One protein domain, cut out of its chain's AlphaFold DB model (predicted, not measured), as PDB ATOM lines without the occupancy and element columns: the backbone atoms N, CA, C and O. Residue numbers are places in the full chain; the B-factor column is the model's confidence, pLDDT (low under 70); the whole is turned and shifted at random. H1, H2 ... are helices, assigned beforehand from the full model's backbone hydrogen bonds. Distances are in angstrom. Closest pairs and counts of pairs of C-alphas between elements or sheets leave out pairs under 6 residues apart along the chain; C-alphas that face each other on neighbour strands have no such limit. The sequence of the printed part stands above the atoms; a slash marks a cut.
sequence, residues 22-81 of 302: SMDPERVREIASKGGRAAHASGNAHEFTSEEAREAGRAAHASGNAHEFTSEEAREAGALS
ATOM      1  N   SER A  22      25.993 -22.041 -35.177       81.56
ATOM      2  CA  SER A  22      25.879 -23.149 -36.133       81.56
ATOM      3  C   SER A  22      26.849 -24.297 -35.833       81.56
ATOM      4  O   SER A  22      26.946 -25.231 -36.625       81.56
ATOM      5  N   MET A  23      27.602 -24.209 -34.731       83.38
ATOM      6  CA  MET A  23      28.492 -25.270 -34.261       83.38
ATOM      7  C   MET A  23      27.744 -26.222 -33.327       83.38
ATOM      8  O   MET A  23      26.786 -25.835 -32.661       83.38
ATOM      9  N   ASP A  24      28.224 -27.460 -33.253       88.06
ATOM     10  CA  ASP A  24      27.703 -28.451 -32.317       88.06
ATOM     11  C   ASP A  24      27.816 -27.963 -30.849       88.06
ATOM     12  O   ASP A  24      28.883 -27.467 -30.456       88.06
ATOM     13  N   PRO A  25      26.759 -28.094 -30.020       86.56
ATOM     14  CA  PRO A  25      26.763 -27.614 -28.638       86.56
ATOM     15  C   PRO A  25      27.880 -28.196 -27.764       86.56
ATOM     16  O   PRO A  25      28.386 -27.497 -26.879       86.56
ATOM     17  N   GLU A  26      28.299 -29.444 -27.995       85.94
ATOM     18  CA  GLU A  26      29.402 -30.042 -27.241       85.94
ATOM     19  C   GLU A  26      30.730 -29.396 -27.630       85.94
ATOM     20  O   GLU A  26      31.539 -29.060 -26.760       85.94
ATOM     21  N   ARG A  27      30.917 -29.108 -28.921       86.69
ATOM     22  CA  ARG A  27      32.095 -28.385 -29.409       86.69
ATOM     23  C   ARG A  27      32.147 -26.943 -28.905       86.69
ATOM     24  O   ARG A  27      33.222 -26.466 -28.544       86.69
ATOM     25  N   VAL A  28      31.011 -26.249 -28.817       88.44
ATOM     26  CA  VAL A  28      30.944 -24.905 -28.213       88.44
ATOM     27  C   VAL A  28      31.318 -24.957 -26.730       88.44
ATOM     28  O   VAL A  28      32.126 -24.145 -26.276       88.44
ATOM     29  N   ARG A  29      30.797 -25.939 -25.982       85.69
ATOM     30  CA  ARG A  29      31.152 -26.158 -24.570       85.69
ATOM     31  C   ARG A  29      32.644 -26.441 -24.400       85.69
ATOM     32  O   ARG A  29      33.267 -25.903 -23.486       85.69
ATOM     33  N   GLU A  30      33.227 -27.254 -25.276       86.12
ATOM     34  CA  GLU A  30      34.658 -27.558 -25.263       86.12
ATOM     35  C   GLU A  30      35.504 -26.300 -25.511       86.12
ATOM     36  O   GLU A  30      36.464 -26.043 -24.779       86.12
ATOM     37  N   ILE A  31      35.129 -25.482 -26.501       87.38
ATOM     38  CA  ILE A  31      35.819 -24.225 -26.815       87.38
ATOM     39  C   ILE A  31      35.702 -23.237 -25.648       87.38
ATOM     40  O   ILE A  31      36.707 -22.650 -25.251       87.38
ATOM     41  N   ALA A  32      34.519 -23.100 -25.048       88.06
ATOM     42  CA  ALA A  32      34.309 -22.249 -23.878       88.06
ATOM     43  C   ALA A  32      35.140 -22.720 -22.671       88.06
ATOM     44  O   ALA A  32      35.796 -21.912 -22.015       88.06
ATOM     45  N   SER A  33      35.181 -24.033 -22.416       86.44
ATOM     46  CA  SER A  33      35.988 -24.613 -21.337       86.44
ATOM     47  C   SER A  33      37.483 -24.351 -21.539       86.44
ATOM     48  O   SER A  33      38.182 -23.966 -20.599       86.44
ATOM     49  N   LYS A  34      37.976 -24.495 -22.776       88.56
ATOM     50  CA  LYS A  34      39.361 -24.167 -23.139       88.56
ATOM     51  C   LYS A  34      39.651 -22.673 -23.003       88.56
ATOM     52  O   LYS A  34      40.699 -22.326 -22.473       88.56
ATOM     53  N   GLY A  35      38.725 -21.808 -23.416       88.00
ATOM     54  CA  GLY A  35      38.849 -20.355 -23.283       88.00
ATOM     55  C   GLY A  35      38.958 -19.900 -21.827       88.00
ATOM     56  O   GLY A  35      39.852 -19.126 -21.498       88.00
ATOM     57  N   GLY A  36      38.121 -20.444 -20.938       83.81
ATOM     58  CA  GLY A  36      38.187 -20.147 -19.503       83.81
ATOM     59  C   GLY A  36      39.511 -20.585 -18.874       83.81
ATOM     60  O   GLY A  36      40.170 -19.800 -18.195       83.81
ATOM     61  N   ARG A  37      39.964 -21.812 -19.165       81.19
ATOM     62  CA  ARG A  37      41.266 -22.308 -18.678       81.19
ATOM     63  C   ARG A  37      42.436 -21.491 -19.218       81.19
ATOM     64  O   ARG A  37      43.366 -21.209 -18.473       81.19
ATOM     65  N   ALA A  38      42.385 -21.114 -20.493       81.25
ATOM     66  CA  ALA A  38      43.416 -20.299 -21.120       81.25
ATOM     67  C   ALA A  38      43.494 -18.899 -20.496       81.25
ATOM     68  O   ALA A  38      44.598 -18.422 -20.277       81.25
ATOM     69  N   ALA A  39      42.361 -18.275 -20.159       80.75
ATOM     70  CA  ALA A  39      42.331 -16.954 -19.528       80.75
ATOM     71  C   ALA A  39      42.933 -16.948 -18.111       80.75
ATOM     72  O   ALA A  39      43.649 -16.010 -17.757       80.75
ATOM     73  N   HIS A  40      42.690 -18.002 -17.323       74.81
ATOM     74  CA  HIS A  40      43.372 -18.202 -16.040       74.81
ATOM     75  C   HIS A  40      44.866 -18.486 -16.235       74.81
ATOM     76  O   HIS A  40      45.698 -17.839 -15.613       74.81
ATOM     77  N   ALA A  41      45.224 -19.386 -17.158       78.88
ATOM     78  CA  ALA A  41      46.624 -19.716 -17.431       78.88
ATOM     79  C   ALA A  41      47.433 -18.524 -17.974       78.88
ATOM     80  O   ALA A  41      48.631 -18.426 -17.721       78.88
ATOM     81  N   SER A  42      46.794 -17.617 -18.716       81.38
ATOM     82  CA  SER A  42      47.413 -16.401 -19.246       81.38
ATOM     83  C   SER A  42      47.414 -15.233 -18.252       81.38
ATOM     84  O   SER A  42      47.794 -14.133 -18.644       81.38
ATOM     85  N   GLY A  43      46.924 -15.424 -17.019       77.25
ATOM     86  CA  GLY A  43      46.851 -14.384 -15.986       77.25
ATOM     87  C   GLY A  43      45.909 -13.217 -16.303       77.25
ATOM     88  O   GLY A  43      46.009 -12.166 -15.682       77.25
ATOM     89  N   ASN A  44      45.013 -13.369 -17.285       78.25
ATOM     90  CA  ASN A  44      44.059 -12.318 -17.660       78.25
ATOM     91  C   ASN A  44      42.740 -12.435 -16.876       78.25
ATOM     92  O   ASN A  44      41.939 -11.504 -16.855       78.25
ATOM     93  N   ALA A  45      42.491 -13.592 -16.260       79.06
ATOM     94  CA  ALA A  45      41.353 -13.803 -15.379       79.06
ATOM     95  C   ALA A  45      41.735 -13.517 -13.924       79.06
ATOM     96  O   ALA A  45      42.804 -13.915 -13.465       79.06
ATOM     97  N   HIS A  46      40.826 -12.866 -13.198       78.81
ATOM     98  CA  HIS A  46      40.943 -12.677 -11.759       78.81
ATOM     99  C   HIS A  46      40.852 -14.031 -11.046       78.81
ATOM    100  O   HIS A  46      39.915 -14.804 -11.273       78.81
ATOM    101  N   GLU A  47      41.816 -14.322 -10.180       76.88
ATOM    102  CA  GLU A  47      41.753 -15.474  -9.289       76.88
ATOM    103  C   GLU A  47      40.996 -15.069  -8.031       76.88
ATOM    104  O   GLU A  47      41.512 -14.354  -7.179       76.88
ATOM    105  N   PHE A  48      39.741 -15.497  -7.929       76.25
ATOM    106  CA  PHE A  48      38.969 -15.267  -6.718       76.25
ATOM    107  C   PHE A  48      39.519 -16.129  -5.592       76.25
ATOM    108  O   PHE A  48      39.566 -17.361  -5.689       76.25
ATOM    109  N   THR A  49      39.874 -15.486  -4.488       80.81
ATOM    110  CA  THR A  49      40.115 -16.223  -3.251       80.81
ATOM    111  C   THR A  49      38.794 -16.816  -2.741       80.81
ATOM    112  O   THR A  49      37.702 -16.333  -3.048       80.81
ATOM    113  N   SER A  50      38.860 -17.891  -1.951       75.00
ATOM    114  CA  SER A  50      37.646 -18.536  -1.409       75.00
ATOM    115  C   SER A  50      36.816 -17.603  -0.518       75.00
ATOM    116  O   SER A  50      35.603 -17.775  -0.393       75.00
ATOM    117  N   GLU A  51      37.468 -16.633   0.116       75.31
ATOM    118  CA  GLU A  51      36.821 -15.615   0.934       75.31
ATOM    119  C   GLU A  51      36.108 -14.576   0.067       75.31
ATOM    120  O   GLU A  51      34.918 -14.334   0.261       75.31
ATOM    121  N   GLU A  52      36.777 -14.078  -0.968       76.75
ATOM    122  CA  GLU A  52      36.226 -13.117  -1.923       76.75
ATOM    123  C   GLU A  52      35.044 -13.690  -2.720       76.75
ATOM    124  O   GLU A  52      34.024 -13.027  -2.893       76.75
ATOM    125  N   ALA A  53      35.111 -14.960  -3.135       81.56
ATOM    126  CA  ALA A  53      33.986 -15.633  -3.785       81.56
ATOM    127  C   ALA A  53      32.763 -15.735  -2.851       81.56
ATOM    128  O   ALA A  53      31.615 -15.590  -3.284       81.56
ATOM    129  N   ARG A  54      32.998 -15.966  -1.553       78.56
ATOM    130  CA  ARG A  54      31.940 -16.020  -0.535       78.56
ATOM    131  C   ARG A  54      31.366 -14.634  -0.255       78.56
ATOM    132  O   ARG A  54      30.153 -14.521  -0.083       78.56
ATOM    133  N   GLU A  55      32.200 -13.600  -0.211       79.69
ATOM    134  CA  GLU A  55      31.769 -12.210  -0.050       79.69
ATOM    135  C   GLU A  55      30.955 -11.736  -1.255       79.69
ATOM    136  O   GLU A  55      29.857 -11.220  -1.069       79.69
ATOM    137  N   ALA A  56      31.405 -12.014  -2.480       79.31
ATOM    138  CA  ALA A  56      30.662 -11.721  -3.702       79.31
ATOM    139  C   ALA A  56      29.309 -12.453  -3.740       79.31
ATOM    140  O   ALA A  56      28.290 -11.859  -4.092       79.31
ATOM    141  N   GLY A  57      29.267 -13.717  -3.301       76.25
ATOM    142  CA  GLY A  57      28.014 -14.458  -3.136       76.25
ATOM    143  C   GLY A  57      27.081 -13.803  -2.114       76.25
ATOM    144  O   GLY A  57      25.899 -13.598  -2.386       76.25
ATOM    145  N   ARG A  58      27.608 -13.396  -0.953       76.31
ATOM    146  CA  ARG A  58      26.837 -12.664   0.065       76.31
ATOM    147  C   ARG A  58      26.337 -11.317  -0.452       76.31
ATOM    148  O   ARG A  58      25.179 -10.987  -0.221       76.31
ATOM    149  N   ALA A  59      27.167 -10.567  -1.171       75.94
ATOM    150  CA  ALA A  59      26.806  -9.288  -1.767       75.94
ATOM    151  C   ALA A  59      25.730  -9.447  -2.856       75.94
ATOM    152  O   ALA A  59      24.819  -8.626  -2.944       75.94
ATOM    153  N   ALA A  60      25.767 -10.526  -3.643       71.75
ATOM    154  CA  ALA A  60      24.724 -10.847  -4.618       71.75
ATOM    155  C   ALA A  60      23.372 -11.163  -3.946       71.75
ATOM    156  O   ALA A  60      22.332 -10.706  -4.421       71.75
ATOM    157  N   HIS A  61      23.385 -11.873  -2.810       66.50
ATOM    158  CA  HIS A  61      22.186 -12.100  -1.993       66.50
ATOM    159  C   HIS A  61      21.686 -10.818  -1.315       66.50
ATOM    160  O   HIS A  61      20.491 -10.548  -1.327       66.50
ATOM    161  N   ALA A  62      22.587  -9.990  -0.779       69.56
ATOM    162  CA  ALA A  62      22.229  -8.731  -0.127       69.56
ATOM    163  C   ALA A  62      21.700  -7.670  -1.111       69.56
ATOM    164  O   ALA A  62      20.891  -6.828  -0.734       69.56
ATOM    165  N   SER A  63      22.143  -7.710  -2.370       75.62
ATOM    166  CA  SER A  63      21.711  -6.779  -3.423       75.62
ATOM    167  C   SER A  63      20.428  -7.201  -4.146       75.62
ATOM    168  O   SER A  63      19.975  -6.475  -5.028       75.62
ATOM    169  N   GLY A  64      19.833  -8.351  -3.796       68.56
ATOM    170  CA  GLY A  64      18.588  -8.841  -4.403       68.56
ATOM    171  C   GLY A  64      18.724  -9.328  -5.851       68.56
ATOM    172  O   GLY A  64      17.718  -9.574  -6.508       68.56
ATOM    173  N   ASN A  65      19.953  -9.473  -6.359       70.50
ATOM    174  CA  ASN A  65      20.229 -10.020  -7.693       70.50
ATOM    175  C   ASN A  65      20.384 -11.548  -7.696       70.50
ATOM    176  O   ASN A  65      20.432 -12.160  -8.764       70.50
ATOM    177  N   ALA A  66      20.510 -12.172  -6.525       68.25
ATOM    178  CA  ALA A  66      20.588 -13.619  -6.414       68.25
ATOM    179  C   ALA A  66      19.189 -14.245  -6.371       68.25
ATOM    180  O   ALA A  66      18.287 -13.741  -5.707       68.25
ATOM    181  N   HIS A  67      19.041 -15.383  -7.048       72.12
ATOM    182  CA  HIS A  67      17.858 -16.226  -6.940       72.12
ATOM    183  C   HIS A  67      17.666 -16.664  -5.478       72.12
ATOM    184  O   HIS A  67      18.581 -17.231  -4.870       72.12
ATOM    185  N   GLU A  68      16.494 -16.386  -4.906       71.75
ATOM    186  CA  GLU A  68      16.118 -16.915  -3.599       71.75
ATOM    187  C   GLU A  68      15.780 -18.394  -3.749       71.75
ATOM    188  O   GLU A  68      14.707 -18.771  -4.211       71.75
ATOM    189  N   PHE A  69      16.725 -19.247  -3.371       71.19
ATOM    190  CA  PHE A  69      16.474 -20.674  -3.308       71.19
ATOM    191  C   PHE A  69      15.568 -20.977  -2.121       71.19
ATOM    192  O   PHE A  69      15.881 -20.642  -0.974       71.19
ATOM    193  N   THR A  70      14.473 -21.683  -2.380       76.25
ATOM    194  CA  THR A  70      13.735 -22.327  -1.291       76.25
ATOM    195  C   THR A  70      14.624 -23.391  -0.632       76.25
ATOM    196  O   THR A  70      15.552 -23.924  -1.246       76.25
ATOM    197  N   SER A  71      14.373 -23.725   0.637       73.88
ATOM    198  CA  SER A  71      15.200 -24.703   1.368       73.88
ATOM    199  C   SER A  71      15.242 -26.087   0.705       73.88
ATOM    200  O   SER A  71      16.212 -26.823   0.875       73.88
ATOM    201  N   GLU A  72      14.200 -26.442  -0.045       72.44
ATOM    202  CA  GLU A  72      14.130 -27.677  -0.825       72.44
ATOM    203  C   GLU A  72      15.030 -27.608  -2.065       72.44
ATOM    204  O   GLU A  72      15.847 -28.501  -2.289       72.44
ATOM    205  N   GLU A  73      14.982 -26.495  -2.791       70.88
ATOM    206  CA  GLU A  73      15.784 -26.254  -3.990       70.88
ATOM    207  C   GLU A  73      17.288 -26.145  -3.680       70.88
ATOM    208  O   GLU A  73      18.126 -26.727  -4.372       70.88
ATOM    209  N   ALA A  74      17.652 -25.489  -2.573       77.06
ATOM    210  CA  ALA A  74      19.037 -25.435  -2.098       77.06
ATOM    211  C   ALA A  74      19.569 -26.828  -1.714       77.06
ATOM    212  O   ALA A  74      20.736 -27.155  -1.959       77.06
ATOM    213  N   ARG A  75      18.711 -27.672  -1.123       74.38
ATOM    214  CA  ARG A  75      19.049 -29.055  -0.765       74.38
ATOM    215  C   ARG A  75      19.215 -29.927  -2.009       74.38
ATOM    216  O   ARG A  75      20.147 -30.729  -2.043       74.38
ATOM    217  N   GLU A  76      18.371 -29.763  -3.025       75.25
ATOM    218  CA  GLU A  76      18.500 -30.471  -4.302       75.25
ATOM    219  C   GLU A  76      19.785 -30.074  -5.044       75.25
ATOM    220  O   GLU A  76      20.547 -30.945  -5.473       75.25
ATOM    221  N   ALA A  77      20.093 -28.775  -5.107       78.25
ATOM    222  CA  ALA A  77      21.337 -28.274  -5.686       78.25
ATOM    223  C   ALA A  77      22.576 -28.807  -4.940       78.25
ATOM    224  O   ALA A  77      23.524 -29.295  -5.560       78.25
ATOM    225  N   GLY A  78      22.547 -28.816  -3.601       74.44
ATOM    226  CA  GLY A  78      23.596 -29.429  -2.780       74.44
ATOM    227  C   GLY A  78      23.728 -30.942  -3.006       74.44
ATOM    228  O   GLY A  78      24.837 -31.482  -3.024       74.44
ATOM    229  N   ALA A  79      22.615 -31.631  -3.261       71.81
ATOM    230  CA  ALA A  79      22.603 -33.052  -3.590       71.81
ATOM    231  C   ALA A  79      23.110 -33.354  -5.012       71.81
ATOM    232  O   ALA A  79      23.467 -34.488  -5.310       71.81
ATOM    233  N   LEU A  80      23.159 -32.384  -5.920       68.06
ATOM    234  CA  LEU A  80      23.780 -32.567  -7.236       68.06
ATOM    235  C   LEU A  80      25.305 -32.379  -7.185       68.06
ATOM    236  O   LEU A  80      26.004 -32.949  -8.021       68.06
ATOM    237  N   SER A  81      25.820 -31.663  -6.178       63.78
ATOM    238  CA  SER A  81      27.255 -31.402  -5.990       63.78
ATOM    239  C   SER A  81      28.083 -32.689  -5.821       63.78
ATOM    240  O   SER A  81      29.117 -32.840  -6.464       63.78
TER     241      SER A  81
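This is residues 22 to 81 of the 302 residues of an uncharacterized protein of Acinetobacter baumannii (UniProt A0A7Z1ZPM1). Three separate helices are strung along the chain as an open U with an empty middle: H1 makes one arm, the link of residues 42 to 49 and H2 make the base, and the link of residues 63 to 70 leads on to H3 at the far end of the other arm. No helix packs on another, and long stretches of each stand free. The printed part has 60 residues, with three named helices in the order H1, H2, H3 and no named strand; its class is all helix. The whole is only just extended, close to loose, with a radius of gyration of the C-alphas of 15.9 A, and the C-alphas span 37 by 28 by 21 A.

Begin at Ser 22 and pass residues 22 to 24 to reach H1, residues 25 to 41. Find C-alpha 25 at (26.763, -27.614, -28.638); from there the helix runs 24.1 A to C-alpha 41 at (46.624, -19.716, -17.431). Go on through residues 42 to 49 to H2, residues 50 to 62, which measures 18.3 A from first to last C-alpha. After residues 63 to 70 comes H3, residues 71 to 81, 15.6 A long, which ends at C-alpha 81 at (27.255, -31.402, -5.990).

Start with H1, the longest helix with 17 residues: it is apart from H2, with no C-alpha of the one within 8 A of the other. By the same test H2 and H3 are apart, and H1 and H3 are apart too. Read the x column to follow the course: it rises from 26.763 at C-alpha 25 to 46.624 at C-alpha 41, falls from 37.646 at C-alpha 50 to 22.229 at C-alpha 62, and rises from 15.200 at C-alpha 71 to 27.255 at C-alpha 81. In H1, H2 and H3, every O i to N i+4 pair is within hydrogen-bond range. Look at residues 25 to 35 of H1, 50 to 55 of H2 and 71 to 76 of H3: each of these stretches stands free.

The two C-alphas farthest apart are those of Ser 42 and Glu 72, at 39.7 A, while the first and last printed C-alphas, those of Ser 22 and Ser 81, are 31.3 A apart. The printed part has no cut. The links from H1 to H2 and from H2 to H3 have 8 residues each, and both are short. In the B-factor column the mean pLDDT of the printed part is 78.0; you will find values under 70 at residues 61 to 62, residue 64, residue 66 and residues 80 to 81.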